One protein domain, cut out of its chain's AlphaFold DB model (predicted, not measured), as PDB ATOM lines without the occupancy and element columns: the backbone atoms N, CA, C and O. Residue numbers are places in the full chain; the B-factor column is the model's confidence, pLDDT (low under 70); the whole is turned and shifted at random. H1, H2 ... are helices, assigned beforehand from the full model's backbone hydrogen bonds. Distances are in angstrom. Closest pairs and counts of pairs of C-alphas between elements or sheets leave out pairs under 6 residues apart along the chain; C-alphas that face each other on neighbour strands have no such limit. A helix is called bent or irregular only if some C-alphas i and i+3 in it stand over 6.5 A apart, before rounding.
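What this domain is: This is residues 2 to 79 of the 113 residues of an uncharacterized protein of Planctomycetaceae bacterium (UniProt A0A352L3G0). A small helical body with much loop in it: H1 and H2 begin near each other and spread as a V, the short H3 follows at the end of H2, and H4 stands off on the other side of H2 from H1. A stretch with no named element, residues 2 to 17, leads into H1, and the link of residues 31 to 40 returns from the end of H1 to the start of H2. The printed part has 78 residues with four named helices, H1, H2, H3 and H4 in that order, and no named strand; the class is all helix, although the helices hold 32 of the 78 residues, under half. The whole is compact, with a radius of gyration of the C-alphas of 12.7 A, and rounded, with spans of 32 by 31 by 20 A.

How they stand to each other: H1, residues 18 to 30, touches H2, residues 41 to 49, with its residues 18 to 22 alone. The closest C-alphas of the two are those of Pro 18 and Glu 43, 4.8 A apart. Their lines stand at a steep tilt of 50 degrees, and they run the same way. H3, residues 52 to 55, is close to H2 but not clearly touching it; their closest C-alphas, those of Ala 47 and Leu 53, are 6.0 A apart. H4, residues 63 to 68, touches no helix. It is apart from H1 and H3, and only just apart from H2, with the closest C-alphas 8.4 A apart. H1 and H3 are apart too. In H1, H2 and H4 every pair of O i and N i+4 is within hydrogen-bond range; H3, with four residues, is too short for such a pair, and its one pair of O i and N i+3 is within range.

Where its parts are: H1 begins at C-alpha 18, (158.559, 105.626, 174.739), and measures 18.4 A from first to last C-alpha. H2 begins at C-alpha 41, (149.765, 103.440, 173.304), and measures 12.5 A. H3, from Leu 52 to Ser 55, measures 5.4 A. H4, from Ala 63 to Leu 68, measures 8.8 A and ends at C-alpha 68, (142.031, 99.343, 169.858). No helix is bent.

The domain as a whole: The two C-alphas farthest apart are those of Thr 2 and Gly 70, 34.9 A. The C-alphas of residues 2 to 17 lie 12 to 22 A from the mean of the C-alphas. The link from H2 to H3 is tight, with 2 residues; those from H1 to H2, with 10, and from H3 to H4, with 7, are short. The printed part has no cut. The mean pLDDT of the printed part is 88.8, and the model's confidence is low, under 70, in residues 2 to 9.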
ATOM      1  N   THR A   2     153.959 121.794 147.744       42.72
ATOM      2  CA  THR A   2     153.920 120.702 148.724       42.72
ATOM      3  C   THR A   2     155.063 120.892 149.719       42.72
ATOM      4  O   THR A   2     156.221 120.637 149.392       42.72
ATOM      5  N   ASN A   3     154.747 121.367 150.926       42.66
ATOM      6  CA  ASN A   3     155.681 121.399 152.053       42.66
ATOM      7  C   ASN A   3     156.069 119.956 152.414       42.66
ATOM      8  O   ASN A   3     155.424 119.303 153.234       42.66
ATOM      9  N   ARG A   4     157.107 119.424 151.758       54.78
ATOM     10  CA  ARG A   4     157.737 118.164 152.155       54.78
ATOM     11  C   ARG A   4     158.403 118.404 153.501       54.78
ATOM     12  O   ARG A   4     159.477 118.995 153.570       54.78
ATOM     13  N   THR A   5     157.742 117.945 154.556       60.62
ATOM     14  CA  THR A   5     158.350 117.825 155.880       60.62
ATOM     15  C   THR A   5     159.615 116.981 155.725       60.62
ATOM     16  O   THR A   5     159.539 115.828 155.299       60.62
ATOM     17  N   ARG A   6     160.787 117.574 155.975       59.25
ATOM     18  CA  ARG A   6     162.060 116.849 155.968       59.25
ATOM     19  C   ARG A   6     162.194 116.136 157.306       59.25
ATOM     20  O   ARG A   6     162.346 116.795 158.327       59.25
ATOM     21  N   TYR A   7     162.098 114.816 157.299       59.94
ATOM     22  CA  TYR A   7     162.395 113.988 158.466       59.94
ATOM     23  C   TYR A   7     163.908 113.749 158.568       59.94
ATOM     24  O   TYR A   7     164.599 113.758 157.548       59.94
ATOM     25  N   CYS A   8     164.410 113.489 159.780       57.31
ATOM     26  CA  CYS A   8     165.793 113.031 160.006       57.31
ATOM     27  C   CYS A   8     166.153 111.771 159.227       57.31
ATOM     28  O   CYS A   8     167.307 111.574 158.852       57.31
ATOM     29  N   HIS A   9     165.162 110.914 159.011       60.25
ATOM     30  CA  HIS A   9     165.314 109.596 158.427       60.25
ATOM     31  C   HIS A   9     164.180 109.349 157.433       60.25
ATOM     32  O   HIS A   9     163.071 109.852 157.610       60.25
ATOM     33  N   THR A  10     164.446 108.566 156.388       70.12
ATOM     34  CA  THR A  10     163.424 108.131 155.424       70.12
ATOM     35  C   THR A  10     162.482 107.075 156.007       70.12
ATOM     36  O   THR A  10     161.358 106.940 155.534       70.12
ATOM     37  N   GLU A  11     162.915 106.365 157.054       81.88
ATOM     38  CA  GLU A  11     162.158 105.328 157.759       81.88
ATOM     39  C   GLU A  11     162.075 105.633 159.263       81.88
ATOM     40  O   GLU A  11     162.981 106.255 159.828       81.88
ATOM     41  N   ARG A  12     160.992 105.193 159.921       85.12
ATOM     42  CA  ARG A  12     160.810 105.362 161.371       85.12
ATOM     43  C   ARG A  12     161.778 104.442 162.124       85.12
ATOM     44  O   ARG A  12     161.697 103.225 161.937       85.12
ATOM     45  N   PRO A  13     162.645 104.974 163.004       87.56
ATOM     46  CA  PRO A  13     163.499 104.143 163.843       87.56
ATOM     47  C   PRO A  13     162.681 103.189 164.722       87.56
ATOM     48  O   PRO A  13     161.558 103.492 165.133       87.56
ATOM     49  N   ARG A  14     163.250 102.021 165.034       89.62
ATOM     50  CA  ARG A  14     162.664 101.086 166.003       89.62
ATOM     51  C   ARG A  14     163.043 101.518 167.418       89.62
ATOM     52  O   ARG A  14     164.065 101.077 167.935       89.62
ATOM     53  N   PHE A  15     162.223 102.374 168.019       93.12
ATOM     54  CA  PHE A  15     162.379 102.793 169.412       93.12
ATOM     55  C   PHE A  15     162.072 101.625 170.354       93.12
ATOM     56  O   PHE A  15     161.069 100.930 170.178       93.12
ATOM     57  N   LYS A  16     162.940 101.387 171.339       93.50
ATOM     58  CA  LYS A  16     162.756 100.319 172.336       93.50
ATOM     59  C   LYS A  16     161.853 100.755 173.484       93.50
ATOM     60  O   LYS A  16     161.258  99.903 174.135       93.50
ATOM     61  N   THR A  17     161.788 102.059 173.739       97.12
ATOM     62  CA  THR A  17     161.023 102.660 174.836       97.12
ATOM     63  C   THR A  17     160.328 103.945 174.372       97.12
ATOM     64  O   THR A  17     160.823 104.596 173.441       97.12
ATOM     65  N   PRO A  18     159.207 104.340 175.003       96.88
ATOM     66  CA  PRO A  18     158.559 105.626 174.739       96.88
ATOM     67  C   PRO A  18     159.496 106.825 174.948       96.88
ATOM     68  O   PRO A  18     159.448 107.791 174.192       96.88
ATOM     69  N   GLU A  19     160.397 106.757 175.927       97.94
ATOM     70  CA  GLU A  19     161.342 107.828 176.248       97.94
ATOM     71  C   GLU A  19     162.402 107.999 175.157       97.94
ATOM     72  O   GLU A  19     162.788 109.120 174.824       97.94
ATOM     73  N   GLU A  20     162.862 106.899 174.554       97.31
ATOM     74  CA  GLU A  20     163.768 106.944 173.401       97.31
ATOM     75  C   GLU A  20     163.101 107.629 172.202       97.31
ATOM     76  O   GLU A  20     163.710 108.486 171.552       97.31
ATOM     77  N   TRP A  21     161.827 107.310 171.948       96.75
ATOM     78  CA  TRP A  21     161.021 108.006 170.946       96.75
ATOM     79  C   TRP A  21     160.893 109.500 171.272       96.75
ATOM     80  O   TRP A  21     161.180 110.332 170.409       96.75
ATOM     81  N   LEU A  22     160.544 109.862 172.510       97.19
ATOM     82  CA  LEU A  22     160.397 111.260 172.926       97.19
ATOM     83  C   LEU A  22     161.704 112.049 172.771       97.19
ATOM     84  O   LEU A  22     161.689 113.178 172.281       97.19
ATOM     85  N   ASN A  23     162.843 111.460 173.138       96.69
ATOM     86  CA  ASN A  23     164.154 112.082 172.954       96.69
ATOM     87  C   ASN A  23     164.453 112.335 171.471       96.69
ATOM     88  O   ASN A  23     164.927 113.415 171.113       96.69
ATOM     89  N   SER A  24     164.110 111.384 170.597       95.19
ATOM     90  CA  SER A  24     164.217 111.563 169.146       95.19
ATOM     91  C   SER A  24     163.301 112.674 168.631       95.19
ATOM     92  O   SER A  24     163.731 113.486 167.809       95.19
ATOM     93  N   VAL A  25     162.067 112.761 169.143       94.94
ATOM     94  CA  VAL A  25     161.144 113.856 168.825       94.94
ATOM     95  C   VAL A  25     161.757 115.190 169.232       94.94
ATOM     96  O   VAL A  25     161.917 116.052 168.374       94.94
ATOM     97  N   ARG A  26     162.159 115.356 170.497       94.94
ATOM     98  CA  ARG A  26     162.744 116.604 171.014       94.94
ATOM     99  C   ARG A  26     163.957 117.050 170.200       94.94
ATOM    100  O   ARG A  26     164.022 118.214 169.819       94.94
ATOM    101  N   TYR A  27     164.858 116.122 169.877       94.00
ATOM    102  CA  TYR A  27     166.001 116.396 169.008       94.00
ATOM    103  C   TYR A  27     165.558 116.898 167.628       94.00
ATOM    104  O   TYR A  27     165.978 117.966 167.197       94.00
ATOM    105  N   ALA A  28     164.650 116.179 166.958       91.94
ATOM    106  CA  ALA A  28     164.156 116.589 165.647       91.94
ATOM    107  C   ALA A  28     163.513 117.983 165.689       91.94
ATOM    108  O   ALA A  28     163.701 118.765 164.765       91.94
ATOM    109  N   LEU A  29     162.792 118.319 166.763       91.38
ATOM    110  CA  LEU A  29     162.164 119.634 166.906       91.38
ATOM    111  C   LEU A  29     163.165 120.753 167.148       91.38
ATOM    112  O   LEU A  29     163.014 121.813 166.545       91.38
ATOM    113  N   ALA A  30     164.182 120.511 167.975       92.75
ATOM    114  CA  ALA A  30     165.256 121.467 168.219       92.75
ATOM    115  C   ALA A  30     166.020 121.801 166.927       92.75
ATOM    116  O   ALA A  30     166.333 122.961 166.676       92.75
ATOM    117  N   GLU A  31     166.224 120.803 166.066       91.38
ATOM    118  CA  GLU A  31     166.901 120.958 164.774       91.38
ATOM    119  C   GLU A  31     165.985 121.500 163.655       91.38
ATOM    120  O   GLU A  31     166.425 121.706 162.523       91.38
ATOM    121  N   GLY A  32     164.696 121.736 163.936       89.00
ATOM    122  CA  GLY A  32     163.720 122.217 162.949       89.00
ATOM    123  C   GLY A  32     163.295 121.160 161.920       89.00
ATOM    124  O   GLY A  32     162.855 121.491 160.817       89.00
ATOM    125  N   TRP A  33     163.454 119.882 162.252       89.94
ATOM    126  CA  TRP A  33     163.130 118.743 161.400       89.94
ATOM    127  C   TRP A  33     161.751 118.159 161.742       89.94
ATOM    128  O   TRP A  33     161.171 118.370 162.809       89.94
ATOM    129  N   GLY A  34     161.207 117.379 160.809       87.50
ATOM    130  CA  GLY A  34     160.016 116.572 161.037       87.50
ATOM    131  C   GLY A  34     160.276 115.485 162.074       87.50
ATOM    132  O   GLY A  34     161.237 114.724 161.950       87.50
ATOM    133  N   ALA A  35     159.390 115.382 163.064       91.62
ATOM    134  CA  ALA A  35     159.424 114.322 164.063       91.62
ATOM    135  C   ALA A  35     158.403 113.227 163.740       91.62
ATOM    136  O   ALA A  35     157.337 113.500 163.181       91.62
ATOM    137  N   TRP A  36     158.721 111.993 164.123       92.44
ATOM    138  CA  TRP A  36     157.825 110.859 163.937       92.44
ATOM    139  C   TRP A  36     156.653 110.913 164.924       92.44
ATOM    140  O   TRP A  36     156.896 111.096 166.119       92.44
ATOM    141  N   PRO A  37     155.404 110.708 164.465       93.75
ATOM    142  CA  PRO A  37     154.264 110.618 165.365       93.75
ATOM    143  C   PRO A  37     154.390 109.405 166.308       93.75
ATOM    144  O   PRO A  37     155.123 108.451 165.998       93.75
ATOM    145  N   PRO A  38     153.668 109.425 167.442       94.88
ATOM    146  CA  PRO A  38     153.522 108.251 168.293       94.88
ATOM    147  C   PRO A  38     152.816 107.133 167.514       94.88
ATOM    148  O   PRO A  38     151.893 107.379 166.738       94.88
ATOM    149  N   ALA A  39     153.262 105.897 167.704       93.19
ATOM    150  CA  ALA A  39     152.705 104.697 167.083       93.19
ATOM    151  C   ALA A  39     152.214 103.670 168.109       93.19
ATOM    152  O   ALA A  39     151.402 102.813 167.763       93.19
ATOM    153  N   THR A  40     152.697 103.731 169.349       94.75
ATOM    154  CA  THR A  40     152.234 102.865 170.439       94.75
ATOM    155  C   THR A  40     151.332 103.626 171.405       94.75
ATOM    156  O   THR A  40     151.318 104.858 171.443       94.75
ATOM    157  N   ARG A  41     150.572 102.878 172.213       96.38
ATOM    158  CA  ARG A  41     149.765 103.440 173.304       96.38
ATOM    159  C   ARG A  41     150.626 104.257 174.268       96.38
ATOM    160  O   ARG A  41     150.235 105.356 174.635       96.38
ATOM    161  N   ASP A  42     151.784 103.727 174.645       97.62
ATOM    162  CA  ASP A  42     152.641 104.345 175.656       97.62
ATOM    163  C   ASP A  42     153.329 105.607 175.118       97.62
ATOM    164  O   ASP A  42     153.399 106.610 175.820       97.62
ATOM    165  N   GLU A  43     153.740 105.614 173.845       97.06
ATOM    166  CA  GLU A  43     154.210 106.835 173.176       97.06
ATOM    167  C   GLU A  43     153.102 107.891 173.099       97.06
ATOM    168  O   GLU A  43     153.367 109.075 173.278       97.06
ATOM    169  N   LEU A  44     151.854 107.482 172.849       96.75
ATOM    170  CA  LEU A  44     150.720 108.399 172.762       96.75
ATOM    171  C   LEU A  44     150.365 109.008 174.130       96.75
ATOM    172  O   LEU A  44     150.087 110.201 174.203       96.75
ATOM    173  N   LEU A  45     150.424 108.215 175.205       96.88
ATOM    174  CA  LEU A  45     150.268 108.694 176.583       96.88
ATOM    175  C   LEU A  45     151.387 109.666 176.969       96.88
ATOM    176  O   LEU A  45     151.120 110.718 177.543       96.88
ATOM    177  N   LEU A  46     152.633 109.340 176.617       97.56
ATOM    178  CA  LEU A  46     153.772 110.216 176.872       97.56
ATOM    179  C   LEU A  46     153.675 111.519 176.065       97.56
ATOM    180  O   LEU A  46     153.987 112.586 176.581       97.56
ATOM    181  N   ALA A  47     153.196 111.457 174.820       96.75
ATOM    182  CA  ALA A  47     152.965 112.637 173.993       96.75
ATOM    183  C   ALA A  47     151.938 113.596 174.611       96.75
ATOM    184  O   ALA A  47     152.106 114.810 174.525       96.75
ATOM    185  N   ASP A  48     150.874 113.049 175.201       96.06
ATOM    186  CA  ASP A  48     149.824 113.814 175.875       96.06
ATOM    187  C   ASP A  48     150.362 114.492 177.140       96.06
ATOM    188  O   ASP A  48     150.234 115.703 177.292       96.06
ATOM    189  N   ALA A  49     151.078 113.737 177.983       95.88
ATOM    190  CA  ALA A  49     151.693 114.251 179.208       95.88
ATOM    191  C   ALA A  49     152.706 115.384 178.950       95.88
ATOM    192  O   ALA A  49     152.878 116.271 179.782       95.88
ATOM    193  N   GLU A  50     153.363 115.365 177.790       95.69
ATOM    194  CA  GLU A  50     154.325 116.381 177.348       95.69
ATOM    195  C   GLU A  50     153.676 117.545 176.570       95.69
ATOM    196  O   GLU A  50     154.383 118.403 176.039       95.69
ATOM    197  N   GLY A  51     152.344 117.572 176.435       93.81
ATOM    198  CA  GLY A  51     151.620 118.611 175.689       93.81
ATOM    199  C   GLY A  51     151.869 118.586 174.172       93.81
ATOM    200  O   GLY A  51     151.530 119.525 173.443       93.81
ATOM    201  N   LEU A  52     152.465 117.512 173.644       94.75
ATOM    202  CA  LEU A  52     152.757 117.393 172.214       94.75
ATOM    203  C   LEU A  52     151.477 117.232 171.393       94.75
ATOM    204  O   LEU A  52     151.426 117.722 170.268       94.75
ATOM    205  N   LEU A  53     150.444 116.575 171.931       94.75
ATOM    206  CA  LEU A  53     149.182 116.367 171.213       94.75
ATOM    207  C   LEU A  53     148.374 117.657 171.041       94.75
ATOM    208  O   LEU A  53     147.736 117.824 170.002       94.75
ATOM    209  N   GLU A  54     148.478 118.598 171.982       91.81
ATOM    210  CA  GLU A  54     147.845 119.919 171.876       91.81
ATOM    211  C   GLU A  54     148.424 120.722 170.707       91.81
ATOM    212  O   GLU A  54     147.695 121.261 169.874       91.81
ATOM    213  N   SER A  55     149.755 120.752 170.602       91.25
ATOM    214  CA  SER A  55     150.451 121.446 169.511       91.25
ATOM    215  C   SER A  55     150.419 120.675 168.186       91.25
ATOM    216  O   SER A  55     150.711 121.240 167.126       91.25
ATOM    217  N   ARG A  56     150.086 119.379 168.220       92.88
ATOM    218  CA  ARG A  56     150.094 118.472 167.061       92.88
ATOM    219  C   ARG A  56     148.855 117.583 167.037       92.88
ATOM    220  O   ARG A  56     148.978 116.356 167.086       92.88
ATOM    221  N   PRO A  57     147.658 118.159 166.858       92.12
ATOM    222  CA  PRO A  57     146.419 117.386 166.842       92.12
ATOM    223  C   PRO A  57     146.386 116.331 165.723       92.12
ATOM    224  O   PRO A  57     145.717 115.307 165.849       92.12
ATOM    225  N   GLN A  58     147.156 116.525 164.645       93.38
ATOM    226  CA  GLN A  58     147.315 115.551 163.560       93.38
ATOM    227  C   GLN A  58     148.013 114.247 163.979       93.38
ATOM    228  O   GLN A  58     148.002 113.284 163.217       93.38
ATOM    229  N   TRP A  59     148.645 114.206 165.154       95.00
ATOM    230  CA  TRP A  59     149.251 112.995 165.711       95.00
ATOM    231  C   TRP A  59     148.250 112.102 166.439       95.00
ATOM    232  O   TRP A  59     148.557 110.942 166.698       95.00
ATOM    233  N   ILE A  60     147.058 112.615 166.743       94.88
ATOM    234  CA  ILE A  60     146.035 111.875 167.474       94.88
ATOM    235  C   ILE A  60     145.341 110.897 166.512       94.88
ATOM    236  O   ILE A  60     144.671 111.337 165.569       94.88
ATOM    237  N   PRO A  61     145.416 109.572 166.746       94.31
ATOM    238  CA  PRO A  61     144.758 108.589 165.893       94.31
ATOM    239  C   PRO A  61     143.233 108.746 165.864       94.31
ATOM    240  O   PRO A  61     142.617 109.337 166.757       94.31
ATOM    241  N   CYS A  62     142.580 108.178 164.848       94.12
ATOM    242  CA  CYS A  62     141.119 108.180 164.778       94.12
ATOM    243  C   CYS A  62     140.490 107.375 165.934       94.12
ATOM    244  O   CYS A  62     141.125 106.507 166.536       94.12
ATOM    245  N   ALA A  63     139.210 107.631 166.224       94.00
ATOM    246  CA  ALA A  63     138.489 107.011 167.341       94.00
ATOM    247  C   ALA A  63     138.536 105.471 167.338       94.00
ATOM    248  O   ALA A  63     138.603 104.858 168.401       94.00
ATOM    249  N   ALA A  64     138.515 104.843 166.157       95.19
ATOM    250  CA  ALA A  64     138.617 103.391 166.037       95.19
ATOM    251  C   ALA A  64     139.980 102.872 166.526       95.19
ATOM    252  O   ALA A  64     140.024 101.925 167.304       95.19
ATOM    253  N   VAL A  65     141.078 103.529 166.136       94.00
ATOM    254  CA  VAL A  65     142.436 103.161 166.568       94.00
ATOM    255  C   VAL A  65     142.620 103.416 168.062       94.00
ATOM    256  O   VAL A  65     143.144 102.555 168.758       94.00
ATOM    257  N   LEU A  66     142.118 104.541 168.583       94.38
ATOM    258  CA  LEU A  66     142.171 104.832 170.021       94.38
ATOM    259  C   LEU A  66     141.493 103.740 170.857       94.38
ATOM    260  O   LEU A  66     142.061 103.291 171.848       94.38
ATOM    261  N   ARG A  67     140.332 103.236 170.416       94.06
ATOM    262  CA  ARG A  67     139.653 102.115 171.085       94.06
ATOM    263  C   ARG A  67     140.481 100.831 171.067       94.06
ATOM    264  O   ARG A  67     140.535 100.152 172.085       94.06
ATOM    265  N   LEU A  68     141.138 100.510 169.949       94.62
ATOM    266  CA  LEU A  68     142.031  99.343 169.858       94.62
ATOM    267  C   LEU A  68     143.236  99.467 170.800       94.62
ATOM    268  O   LEU A  68     143.715  98.465 171.319       94.62
ATOM    269  N   LEU A  69     143.688 100.695 171.058       92.06
ATOM    270  CA  LEU A  69     144.733 101.010 172.033       92.06
ATOM    271  C   LEU A  69     144.204 101.107 173.479       92.06
ATOM    272  O   LEU A  69     144.964 101.446 174.384       92.06
ATOM    273  N   GLY A  70     142.918 100.837 173.723       93.06
ATOM    274  CA  GLY A  70     142.316 100.929 175.055       93.06
ATOM    275  C   GLY A  70     142.236 102.359 175.599       93.06
ATOM    276  O   GLY A  70     142.317 102.558 176.809       93.06
ATOM    277  N   LEU A  71     142.121 103.354 174.717       93.62
ATOM    278  CA  LEU A  71     142.004 104.769 175.061       93.62
ATOM    279  C   LEU A  71     140.609 105.314 174.717       93.62
ATOM    280  O   LEU A  71     139.952 104.817 173.791       93.62
ATOM    281  N   PRO A  72     140.143 106.360 175.426       92.56
ATOM    282  CA  PRO A  72     138.896 107.029 175.089       92.56
ATOM    283  C   PRO A  72     138.894 107.545 173.637       92.56
ATOM    284  O   PRO A  72     139.909 108.048 173.158       92.56
ATOM    285  N   PRO A  73     137.751 107.519 172.925       92.44
ATOM    286  CA  PRO A  73     137.646 108.048 171.559       92.44
ATOM    287  C   PRO A  73     138.032 109.528 171.407       92.44
ATOM    288  O   PRO A  73     138.360 109.971 170.309       92.44
ATOM    289  N   HIS A  74     137.964 110.287 172.499       90.12
ATOM    290  CA  HIS A  74     138.298 111.708 172.577       90.12
ATOM    291  C   HIS A  74     139.686 111.969 173.189       90.12
ATOM    292  O   HIS A  74     140.015 113.118 173.442       90.12
ATOM    293  N   PHE A  75     140.499 110.931 173.426       93.88
ATOM    294  CA  PHE A  75     141.840 111.071 174.000       93.88
ATOM    295  C   PHE A  75     142.703 112.089 173.235       93.88
ATOM    296  O   PHE A  75     142.680 112.103 171.999       93.88
ATOM    297  N   GLY A  76     143.442 112.927 173.971       88.38
ATOM    298  CA  GLY A  76     144.319 113.979 173.445       88.38
ATOM    299  C   GLY A  76     143.601 115.126 172.724       88.38
ATOM    300  O   GLY A  76     144.252 116.022 172.196       88.38
ATOM    301  N   ARG A  77     142.263 115.103 172.639       87.75
ATOM    302  CA  ARG A  77     141.465 116.156 172.001       87.75
ATOM    303  C   ARG A  77     140.853 117.045 173.066       87.75
ATOM    304  O   ARG A  77     140.363 116.553 174.079       87.75
ATOM    305  N   GLN A  78     140.779 118.338 172.770       79.75
ATOM    306  CA  GLN A  78     139.995 119.259 173.580       79.75
ATOM    307  C   GLN A  78     138.526 118.822 173.529       79.75
ATOM    308  O   GLN A  78     137.900 118.815 172.464       79.75
ATOM    309  N   VAL A  79     137.994 118.392 174.670       73.00
ATOM    310  CA  VAL A  79     136.568 118.104 174.807       73.00
ATOM    311  C   VAL A  79     135.870 119.457 174.920       73.00
ATOM    312  O   VAL A  79     136.224 120.227 175.815       73.00
TER     313      VAL A  79